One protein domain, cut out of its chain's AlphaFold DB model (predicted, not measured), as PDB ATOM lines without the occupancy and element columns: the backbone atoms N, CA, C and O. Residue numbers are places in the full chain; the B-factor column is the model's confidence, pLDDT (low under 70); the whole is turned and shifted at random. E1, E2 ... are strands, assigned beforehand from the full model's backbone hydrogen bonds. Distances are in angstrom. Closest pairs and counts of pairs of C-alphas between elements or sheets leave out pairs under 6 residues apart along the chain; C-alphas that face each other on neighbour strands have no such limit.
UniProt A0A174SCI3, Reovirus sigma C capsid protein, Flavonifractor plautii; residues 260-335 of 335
ATOM      1  N   TYR A 260     -21.690  19.200 -34.596       78.25
ATOM      2  CA  TYR A 260     -20.690  19.492 -35.617       78.25
ATOM      3  C   TYR A 260     -19.439  20.088 -34.967       78.25
ATOM      4  O   TYR A 260     -19.561  20.962 -34.105       78.25
ATOM      5  N   PRO A 261     -18.235  19.647 -35.361       75.88
ATOM      6  CA  PRO A 261     -17.003  20.237 -34.858       75.88
ATOM      7  C   PRO A 261     -16.889  21.698 -35.319       75.88
ATOM      8  O   PRO A 261     -17.272  22.044 -36.436       75.88
ATOM      9  N   GLN A 262     -16.299  22.552 -34.483       72.81
ATOM     10  CA  GLN A 262     -16.056  23.954 -34.839       72.81
ATOM     11  C   GLN A 262     -14.942  24.116 -35.894       72.81
ATOM     12  O   GLN A 262     -14.915  25.113 -36.613       72.81
ATOM     13  N   ALA A 263     -14.023  23.150 -36.003       75.25
ATOM     14  CA  ALA A 263     -12.896  23.181 -36.934       75.25
ATOM     15  C   ALA A 263     -12.624  21.799 -37.554       75.25
ATOM     16  O   ALA A 263     -12.986  20.763 -37.001       75.25
ATOM     17  N   VAL A 264     -11.968  21.785 -38.717       74.69
ATOM     18  CA  VAL A 264     -11.589  20.550 -39.422       74.69
ATOM     19  C   VAL A 264     -10.391  19.902 -38.722       74.69
ATOM     20  O   VAL A 264      -9.399  20.578 -38.468       74.69
ATOM     21  N   GLY A 265     -10.454  18.594 -38.454       74.31
ATOM     22  CA  GLY A 265      -9.321  17.814 -37.922       74.31
ATOM     23  C   GLY A 265      -9.631  16.982 -36.677       74.31
ATOM     24  O   GLY A 265      -8.883  16.059 -36.370       74.31
ATOM     25  N   GLY A 266     -10.753  17.246 -36.007       77.94
ATOM     26  CA  GLY A 266     -11.232  16.453 -34.877       77.94
ATOM     27  C   GLY A 266     -12.404  17.120 -34.166       77.94
ATOM     28  O   GLY A 266     -12.725  18.280 -34.423       77.94
ATOM     29  N   GLY A 267     -13.047  16.383 -33.271       83.44
ATOM     30  CA  GLY A 267     -14.138  16.889 -32.451       83.44
ATOM     31  C   GLY A 267     -14.561  15.875 -31.402       83.44
ATOM     32  O   GLY A 267     -14.217  14.696 -31.493       83.44
ATOM     33  N   SER A 268     -15.321  16.337 -30.414       83.19
ATOM     34  CA  SER A 268     -15.915  15.450 -29.424       83.19
ATOM     35  C   SER A 268     -17.324  15.876 -29.032       83.19
ATOM     36  O   SER A 268     -17.664  17.060 -28.993       83.19
ATOM     37  N   PHE A 269     -18.157  14.878 -28.762       85.31
ATOM     38  CA  PHE A 269     -19.389  15.028 -28.009       85.31
ATOM     39  C   PHE A 269     -19.100  14.633 -26.568       85.31
ATOM     40  O   PHE A 269     -18.693  13.505 -26.302       85.31
ATOM     41  N   ASN A 270     -19.314  15.571 -25.652       84.50
ATOM     42  CA  ASN A 270     -18.944  15.418 -24.255       84.50
ATOM     43  C   ASN A 270     -20.200  15.543 -23.399       84.50
ATOM     44  O   ASN A 270     -20.921  16.540 -23.485       84.50
ATOM     45  N   MET A 271     -20.446  14.560 -22.543       85.56
ATOM     46  CA  MET A 271     -21.418  14.673 -21.465       85.56
ATOM     47  C   MET A 271     -20.672  14.760 -20.151       85.56
ATOM     48  O   MET A 271     -19.984  13.826 -19.737       85.56
ATOM     49  N   TYR A 272     -20.853  15.881 -19.469       82.31
ATOM     50  CA  TYR A 272     -20.376  16.055 -18.113       82.31
ATOM     51  C   TYR A 272     -21.534  15.915 -17.137       82.31
ATOM     52  O   TYR A 272     -22.653  16.342 -17.422       82.31
ATOM     53  N   GLY A 273     -21.258  15.378 -15.957       80.50
ATOM     54  CA  GLY A 273     -22.205  15.430 -14.856       80.50
ATOM     55  C   GLY A 273     -21.524  15.842 -13.568       80.50
ATOM     56  O   GLY A 273     -20.333  15.611 -13.351       80.50
ATOM     57  N   GLN A 274     -22.295  16.502 -12.716       80.12
ATOM     58  CA  GLN A 274     -21.795  17.053 -11.472       80.12
ATOM     59  C   GLN A 274     -22.112  16.101 -10.319       80.12
ATOM     60  O   GLN A 274     -23.262  15.716 -10.121       80.12
ATOM     61  N   TYR A 275     -21.098  15.737  -9.541       80.88
ATOM     62  CA  TYR A 275     -21.265  14.924  -8.338       80.88
ATOM     63  C   TYR A 275     -20.374  15.471  -7.222       80.88
ATOM     64  O   TYR A 275     -19.198  15.757  -7.438       80.88
ATOM     65  N   ASN A 276     -20.940  15.662  -6.028       83.44
ATOM     66  CA  ASN A 276     -20.231  16.185  -4.852       83.44
ATOM     67  C   ASN A 276     -19.374  17.450  -5.132       83.44
ATOM     68  O   ASN A 276     -18.235  17.559  -4.687       83.44
ATOM     69  N   GLY A 277     -19.899  18.383  -5.936       81.81
ATOM     70  CA  GLY A 277     -19.240  19.658  -6.260       81.81
ATOM     71  C   GLY A 277     -18.171  19.612  -7.360       81.81
ATOM     72  O   GLY A 277     -17.674  20.666  -7.741       81.81
ATOM     73  N   SER A 278     -17.849  18.439  -7.914       82.25
ATOM     74  CA  SER A 278     -16.898  18.293  -9.027       82.25
ATOM     75  C   SER A 278     -17.613  17.951 -10.334       82.25
ATOM     76  O   SER A 278     -18.638  17.264 -10.325       82.25
ATOM     77  N   LEU A 279     -17.078  18.445 -11.453       84.38
ATOM     78  CA  LEU A 279     -17.550  18.125 -12.798       84.38
ATOM     79  C   LEU A 279     -16.777  16.912 -13.315       84.38
ATOM     80  O   LEU A 279     -15.553  16.959 -13.423       84.38
ATOM     81  N   TYR A 280     -17.485  15.835 -13.629       81.81
ATOM     82  CA  TYR A 280     -16.889  14.614 -14.152       81.81
ATOM     83  C   TYR A 280     -17.240  14.452 -15.618       81.81
ATOM     84  O   TYR A 280     -18.387  14.667 -16.008       81.81
ATOM     85  N   HIS A 281     -16.252  14.053 -16.415       85.69
ATOM     86  CA  HIS A 281     -16.481  13.661 -17.794       85.69
ATOM     87  C   HIS A 281     -17.107  12.269 -17.796       85.69
ATOM     88  O   HIS A 281     -16.447  11.312 -17.414       85.69
ATOM     89  N   MET A 282     -18.399  12.175 -18.105       83.75
ATOM     90  CA  MET A 282     -19.157  10.929 -17.966       83.75
ATOM     91  C   MET A 282     -19.133  10.089 -19.238       83.75
ATOM     92  O   MET A 282     -18.995   8.867 -19.170       83.75
ATOM     93  N   LEU A 283     -19.250  10.752 -20.387       84.69
ATOM     94  CA  LEU A 283     -19.177  10.143 -21.707       84.69
ATOM     95  C   LEU A 283     -18.455  11.097 -22.650       84.69
ATOM     96  O   LEU A 283     -18.865  12.251 -22.777       84.69
ATOM     97  N   GLU A 284     -17.457  10.579 -23.350       85.38
ATOM     98  CA  GLU A 284     -16.841  11.230 -24.496       85.38
ATOM     99  C   GLU A 284     -17.030  10.363 -25.734       85.38
ATOM    100  O   GLU A 284     -16.730   9.172 -25.727       85.38
ATOM    101  N   ILE A 285     -17.506  10.967 -26.816       86.00
ATOM    102  CA  ILE A 285     -17.395  10.395 -28.154       86.00
ATOM    103  C   ILE A 285     -16.467  11.322 -28.917       86.00
ATOM    104  O   ILE A 285     -16.886  12.414 -29.307       86.00
ATOM    105  N   SER A 286     -15.218  10.912 -29.101       84.62
ATOM    106  CA  SER A 286     -14.199  11.734 -29.748       84.62
ATOM    107  C   SER A 286     -13.721  11.115 -31.050       84.62
ATOM    108  O   SER A 286     -13.796   9.907 -31.281       84.62
ATOM    109  N   TYR A 287     -13.221  11.965 -31.936       84.69
ATOM    110  CA  TYR A 287     -12.528  11.527 -33.133       84.69
ATOM    111  C   TYR A 287     -11.445  12.528 -33.512       84.69
ATOM    112  O   TYR A 287     -11.562  13.737 -33.288       84.69
ATOM    113  N   PHE A 288     -10.400  12.014 -34.146       81.50
ATOM    114  CA  PHE A 288      -9.292  12.804 -34.650       81.50
ATOM    115  C   PHE A 288      -8.878  12.290 -36.030       81.50
ATOM    116  O   PHE A 288      -9.000  11.101 -36.337       81.50
ATOM    117  N   ALA A 289      -8.426  13.190 -36.900       78.56
ATOM    118  CA  ALA A 289      -8.023  12.824 -38.250       78.56
ATOM    119  C   ALA A 289      -6.842  11.835 -38.224       78.56
ATOM    120  O   ALA A 289      -5.768  12.140 -37.714       78.56
ATOM    121  N   GLY A 290      -7.039  10.651 -38.811       76.31
ATOM    122  CA  GLY A 290      -6.015   9.603 -38.886       76.31
ATOM    123  C   GLY A 290      -6.043   8.578 -37.747       76.31
ATOM    124  O   GLY A 290      -5.253   7.637 -37.788       76.31
ATOM    125  N   SER A 291      -6.960   8.701 -36.781       73.31
ATOM    126  CA  SER A 291      -7.230   7.678 -35.764       73.31
ATOM    127  C   SER A 291      -8.677   7.187 -35.837       73.31
ATOM    128  O   SER A 291      -9.555   7.851 -36.392       73.31
ATOM    129  N   ALA A 292      -8.939   6.001 -35.284       73.69
ATOM    130  CA  ALA A 292     -10.310   5.543 -35.093       73.69
ATOM    131  C   ALA A 292     -11.020   6.435 -34.050       73.69
ATOM    132  O   ALA A 292     -10.352   6.926 -33.135       73.69
ATOM    133  N   PRO A 293     -12.339   6.667 -34.177       78.62
ATOM    134  CA  PRO A 293     -13.111   7.327 -33.130       78.62
ATOM    135  C   PRO A 293     -13.082   6.495 -31.842       78.62
ATOM    136  O   PRO A 293     -13.105   5.263 -31.904       78.62
ATOM    137  N   SER A 294     -13.056   7.166 -30.692       76.06
ATOM    138  CA  SER A 294     -13.156   6.532 -29.378       76.06
ATOM    139  C   SER A 294     -14.488   6.871 -28.716       76.06
ATOM    140  O   SER A 294     -15.064   7.942 -28.928       76.06
ATOM    141  N   VAL A 295     -14.985   5.920 -27.927       80.75
ATOM    142  CA  VAL A 295     -16.104   6.129 -27.012       80.75
ATOM    143  C   VAL A 295     -15.596   5.787 -25.626       80.75
ATOM    144  O   VAL A 295     -15.338   4.620 -25.334       80.75
ATOM    145  N   ASP A 296     -15.450   6.806 -24.793       77.19
ATOM    146  CA  ASP A 296     -14.861   6.688 -23.469       77.19
ATOM    147  C   ASP A 296     -15.930   6.934 -22.402       77.19
ATOM    148  O   ASP A 296     -16.611   7.962 -22.385       77.19
ATOM    149  N   PHE A 297     -16.074   5.974 -21.486       79.00
ATOM    150  CA  PHE A 297     -16.931   6.089 -20.307       79.00
ATOM    151  C   PHE A 297     -16.055   6.327 -19.083       79.00
ATOM    152  O   PHE A 297     -15.106   5.584 -18.836       79.00
ATOM    153  N   SER A 298     -16.373   7.346 -18.289       72.81
ATOM    154  CA  SER A 298     -15.571   7.712 -17.119       72.81
ATOM    155  C   SER A 298     -16.465   8.065 -15.931       72.81
ATOM    156  O   SER A 298     -17.474   8.746 -16.061       72.81
ATOM    157  N   SER A 299     -16.139   7.553 -14.741       71.81
ATOM    158  CA  SER A 299     -16.901   7.829 -13.516       71.81
ATOM    159  C   SER A 299     -16.031   7.637 -12.270       71.81
ATOM    160  O   SER A 299     -15.312   6.639 -12.180       71.81
ATOM    161  N   PRO A 300     -16.122   8.532 -11.270       67.69
ATOM    162  CA  PRO A 300     -15.365   8.423 -10.020       67.69
ATOM    163  C   PRO A 300     -15.767   7.222  -9.144       67.69
ATOM    164  O   PRO A 300     -15.009   6.850  -8.253       67.69
ATOM    165  N   ALA A 301     -16.928   6.603  -9.383       68.19
ATOM    166  CA  ALA A 301     -17.397   5.412  -8.663       68.19
ATOM    167  C   ALA A 301     -17.286   4.118  -9.498       68.19
ATOM    168  O   ALA A 301     -17.857   3.093  -9.128       68.19
ATOM    169  N   GLY A 302     -16.570   4.169 -10.629       66.31
ATOM    170  CA  GLY A 302     -16.638   3.162 -11.686       66.31
ATOM    171  C   GLY A 302     -17.774   3.473 -12.663       66.31
ATOM    172  O   GLY A 302     -18.847   3.938 -12.269       66.31
ATOM    173  N   ALA A 303     -17.520   3.291 -13.958       68.00
ATOM    174  CA  ALA A 303     -18.535   3.430 -14.995       68.00
ATOM    175  C   ALA A 303     -19.089   2.040 -15.318       68.00
ATOM    176  O   ALA A 303     -18.324   1.121 -15.603       68.00
ATOM    177  N   LEU A 304     -20.410   1.884 -15.259       65.50
ATOM    178  CA  LEU A 304     -21.085   0.680 -15.724       65.50
ATOM    179  C   LEU A 304     -21.730   0.998 -17.071       65.50
ATOM    180  O   LEU A 304     -22.720   1.727 -17.124       65.50
ATOM    181  N   ALA A 305     -21.157   0.466 -18.145       68.88
ATOM    182  CA  ALA A 305     -21.803   0.437 -19.449       68.88
ATOM    183  C   ALA A 305     -22.485  -0.927 -19.609       68.88
ATOM    184  O   ALA A 305     -21.826  -1.965 -19.568       68.88
ATOM    185  N   THR A 306     -23.807  -0.918 -19.759       66.44
ATOM    186  CA  THR A 306     -24.610  -2.131 -19.942       66.44
ATOM    187  C   THR A 306     -25.189  -2.126 -21.349       66.44
ATOM    188  O   THR A 306     -25.871  -1.177 -21.732       66.44
ATOM    189  N   TRP A 307     -24.955  -3.196 -22.105       69.12
ATOM    190  CA  TRP A 307     -25.600  -3.429 -23.395       69.12
ATOM    191  C   TRP A 307     -26.723  -4.440 -23.207       69.12
ATOM    192  O   TRP A 307     -26.485  -5.642 -23.181       69.12
ATOM    193  N   ASP A 308     -27.948  -3.946 -23.066       63.78
ATOM    194  CA  ASP A 308     -29.147  -4.781 -22.954       63.78
ATOM    195  C   ASP A 308     -29.752  -5.041 -24.342       63.78
ATOM    196  O   ASP A 308     -30.877  -4.661 -24.664       63.78
ATOM    197  N   PHE A 309     -28.934  -5.617 -25.224       68.44
ATOM    198  CA  PHE A 309     -29.332  -6.002 -26.573       68.44
ATOM    199  C   PHE A 309     -28.969  -7.467 -26.802       68.44
ATOM    200  O   PHE A 309     -27.903  -7.916 -26.387       68.44
ATOM    201  N   LEU A 310     -29.821  -8.202 -27.525       66.88
ATOM    202  CA  LEU A 310     -29.612  -9.627 -27.826       66.88
ATOM    203  C   LEU A 310     -28.287  -9.913 -28.559       66.88
ATOM    204  O   LEU A 310     -27.770 -11.022 -28.479       66.88
ATOM    205  N   SER A 311     -27.748  -8.937 -29.292       68.38
ATOM    206  CA  SER A 311     -26.440  -9.029 -29.938       68.38
ATOM    207  C   SER A 311     -25.811  -7.642 -30.041       68.38
ATOM    208  O   SER A 311     -26.454  -6.702 -30.506       68.38
ATOM    209  N   THR A 312     -24.544  -7.530 -29.642       68.75
ATOM    210  CA  THR A 312     -23.708  -6.349 -29.889       68.75
ATOM    211  C   THR A 312     -22.537  -6.778 -30.758       68.75
ATOM    212  O   THR A 312     -21.744  -7.627 -30.366       68.75
ATOM    213  N   THR A 313     -22.429  -6.209 -31.957       66.00
ATOM    214  CA  THR A 313     -21.281  -6.446 -32.839       66.00
ATOM    215  C   THR A 313     -20.316  -5.282 -32.705       66.00
ATOM    216  O   THR A 313     -20.646  -4.165 -33.099       66.00
ATOM    217  N   VAL A 314     -19.113  -5.545 -32.201       68.44
ATOM    218  CA  VAL A 314     -18.019  -4.573 -32.245       68.44
ATOM    219  C   VAL A 314     -17.102  -4.937 -33.405       68.44
ATOM    220  O   VAL A 314     -16.719  -6.091 -33.566       68.44
ATOM    221  N   ARG A 315     -16.785  -3.963 -34.258       64.31
ATOM    222  CA  ARG A 315     -15.857  -4.143 -35.380       64.31
ATOM    223  C   ARG A 315     -14.575  -3.381 -35.075       64.31
ATOM    224  O   ARG A 315     -14.590  -2.156 -35.081       64.31
ATOM    225  N   GLY A 316     -13.495  -4.112 -34.818       68.25
ATOM    226  CA  GLY A 316     -12.196  -3.560 -34.427       68.25
ATOM    227  C   GLY A 316     -11.651  -4.215 -33.159       68.25
ATOM    228  O   GLY A 316     -12.216  -5.186 -32.660       68.25
ATOM    229  N   SER A 317     -10.541  -3.687 -32.647       64.75
ATOM    230  CA  SER A 317      -9.961  -4.138 -31.381       64.75
ATOM    231  C   SER A 317     -10.754  -3.573 -30.207       64.75
ATOM    232  O   SER A 317     -10.956  -2.365 -30.117       64.75
ATOM    233  N   VAL A 318     -11.178  -4.452 -29.304       68.38
ATOM    234  CA  VAL A 318     -11.752  -4.082 -28.009       68.38
ATOM    235  C   VAL A 318     -10.746  -4.472 -26.946       68.38
ATOM    236  O   VAL A 318     -10.317  -5.623 -26.904       68.38
ATOM    237  N   ASP A 319     -10.353  -3.513 -26.117       69.56
ATOM    238  CA  ASP A 319      -9.384  -3.734 -25.053       69.56
ATOM    239  C   ASP A 319     -10.072  -3.657 -23.685       69.56
ATOM    240  O   ASP A 319     -10.644  -2.634 -23.313       69.56
ATOM    241  N   PHE A 320     -10.019  -4.761 -22.942       71.12
ATOM    242  CA  PHE A 320     -10.546  -4.876 -21.583       71.12
ATOM    243  C   PHE A 320      -9.438  -4.980 -20.533       71.12
ATOM    244  O   PHE A 320      -9.727  -5.279 -19.376       71.12
ATOM    245  N   SER A 321      -8.171  -4.763 -20.903       68.88
ATOM    246  CA  SER A 321      -7.009  -5.052 -20.053       68.88
ATOM    247  C   SER A 321      -7.037  -4.360 -18.687       68.88
ATOM    248  O   SER A 321      -6.381  -4.824 -17.758       68.88
ATOM    249  N   ASN A 322      -7.798  -3.269 -18.559       63.66
ATOM    250  CA  ASN A 322      -7.950  -2.487 -17.333       63.66
ATOM    251  C   ASN A 322      -9.396  -2.453 -16.797       63.66
ATOM    252  O   ASN A 322      -9.725  -1.584 -15.988       63.66
ATOM    253  N   ALA A 323     -10.268  -3.371 -17.229       65.88
ATOM    254  CA  ALA A 323     -11.667  -3.437 -16.807       65.88
ATOM    255  C   ALA A 323     -11.998  -4.757 -16.090       65.88
ATOM    256  O   ALA A 323     -11.592  -5.837 -16.514       65.88
ATOM    257  N   ASN A 324     -12.809  -4.679 -15.031       67.50
ATOM    258  CA  ASN A 324     -13.448  -5.861 -14.450       67.50
ATOM    259  C   ASN A 324     -14.695  -6.193 -15.272       67.50
ATOM    260  O   ASN A 324     -15.747  -5.579 -15.089       67.50
ATOM    261  N   VAL A 325     -14.567  -7.145 -16.196       68.88
ATOM    262  CA  VAL A 325     -15.673  -7.575 -17.054       68.88
ATOM    263  C   VAL A 325     -16.414  -8.744 -16.406       68.88
ATOM    264  O   VAL A 325     -15.811  -9.759 -16.061       68.88
ATOM    265  N   TYR A 326     -17.732  -8.616 -16.262       65.69
ATOM    266  CA  TYR A 326     -18.605  -9.653 -15.715       65.69
ATOM    267  C   TYR A 326     -19.627 -10.081 -16.772       65.69
ATOM    268  O   TYR A 326     -20.214  -9.231 -17.434       65.69
ATOM    269  N   GLY A 327     -19.859 -11.392 -16.910       63.09
ATOM    270  CA  GLY A 327     -20.902 -11.926 -17.796       63.09
ATOM    271  C   GLY A 327     -20.510 -12.101 -19.268       63.09
ATOM    272  O   GLY A 327     -21.401 -12.200 -20.105       63.09
ATOM    273  N   LEU A 328     -19.213 -12.165 -19.598       64.00
ATOM    274  CA  LEU A 328     -18.780 -12.694 -20.897       64.00
ATOM    275  C   LEU A 328     -19.053 -14.202 -20.919       64.00
ATOM    276  O   LEU A 328     -18.358 -14.965 -20.246       64.00
ATOM    277  N   ASP A 329     -20.085 -14.618 -21.652       56.66
ATOM    278  CA  ASP A 329     -20.316 -16.033 -21.933       56.66
ATOM    279  C   ASP A 329     -19.210 -16.549 -22.870       56.66
ATOM    280  O   ASP A 329     -18.688 -15.819 -23.715       56.66
ATOM    281  N   VAL A 330     -18.808 -17.803 -22.683       50.78
ATOM    282  CA  VAL A 330     -17.568 -18.415 -23.202       50.78
ATOM    283  C   VAL A 330     -17.501 -18.510 -24.737       50.78
ATOM    284  O   VAL A 330     -16.468 -18.889 -25.286       50.78
ATOM    285  N   GLU A 331     -18.567 -18.117 -25.434       50.25
ATOM    286  CA  GLU A 331     -18.667 -18.023 -26.894       50.25
ATOM    287  C   GLU A 331     -18.356 -16.615 -27.437       50.25
ATOM    288  O   GLU A 331     -18.903 -16.182 -28.453       50.25
ATOM    289  N   ALA A 332     -17.435 -15.882 -26.809       52.56
ATOM    290  CA  ALA A 332     -16.781 -14.762 -27.478       52.56
ATOM    291  C   ALA A 332     -15.897 -15.309 -28.617       52.56
ATOM    292  O   ALA A 332     -14.726 -15.642 -28.431       52.56
ATOM    293  N   VAL A 333     -16.482 -15.460 -29.808       50.19
ATOM    294  CA  VAL A 333     -15.763 -15.845 -31.027       50.19
ATOM    295  C   VAL A 333     -14.948 -14.641 -31.494       50.19
ATOM    296  O   VAL A 333     -15.453 -13.759 -32.185       50.19
ATOM    297  N   PHE A 334     -13.681 -14.587 -31.089       48.91
ATOM    298  CA  PHE A 334     -12.711 -13.639 -31.631       48.91
ATOM    299  C   PHE A 334     -12.310 -14.113 -33.035       48.91
ATOM    300  O   PHE A 334     -11.512 -15.042 -33.172       48.91
ATOM    301  N   ALA A 335     -12.933 -13.528 -34.061       52.09
ATOM    302  CA  ALA A 335     -12.563 -13.700 -35.466       52.09
ATOM    303  C   ALA A 335     -11.527 -12.656 -35.895       52.09
ATOM    304  O   ALA A 335     -11.632 -11.496 -35.433       52.09
TER     305      ALA A 335
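What this domain is: This is residues 260 to 335 of the 335 residues of the protein "Reovirus sigma C capsid protein" of Flavonifractor plautii (UniProt A0A174SCI3). With little regular structure, the domain is a twisted, three-stranded sheet, a long hairpin E1 and E2 with short E3 at its edge, trailed by loose loops, residues 298 to 335. The printed part has 76 residues, 25 of them in named strands and no named helix; the class is all strand. The order E1 - E2 - E3, antiparallel, is a meander, each strand the antiparallel neighbour of the one before. It is loose, radius of gyration of the C-alphas 15.4 A, spanning 42 by 37 by 23 A.

Where its parts are: E2, residues 278 to 288, is 27.3 A long and bends by 62 degrees at residue 285. E1, residues 266 to 275, measures 28.4 A from C-alpha 266 at (-11.232, 16.453, -34.877). E3, residues 294 to 297, measures 9.8 A and ends at C-alpha 297 (-16.931, 6.089, -20.307).

How they stand to each other: Inner strand E2 forms hairpins with edge strands E1 and E3, each over a tight link. N 269 and O 285 are 2.8 A apart, N 284 and O 296 2.9 A, both within hydrogen-bond range.

The domain as a whole: The printed part has no cut. Residues 306 to 315 and 326 to 333 stand free. The pLDDT is under 70 at residues 300 to 319 and 321 to 335.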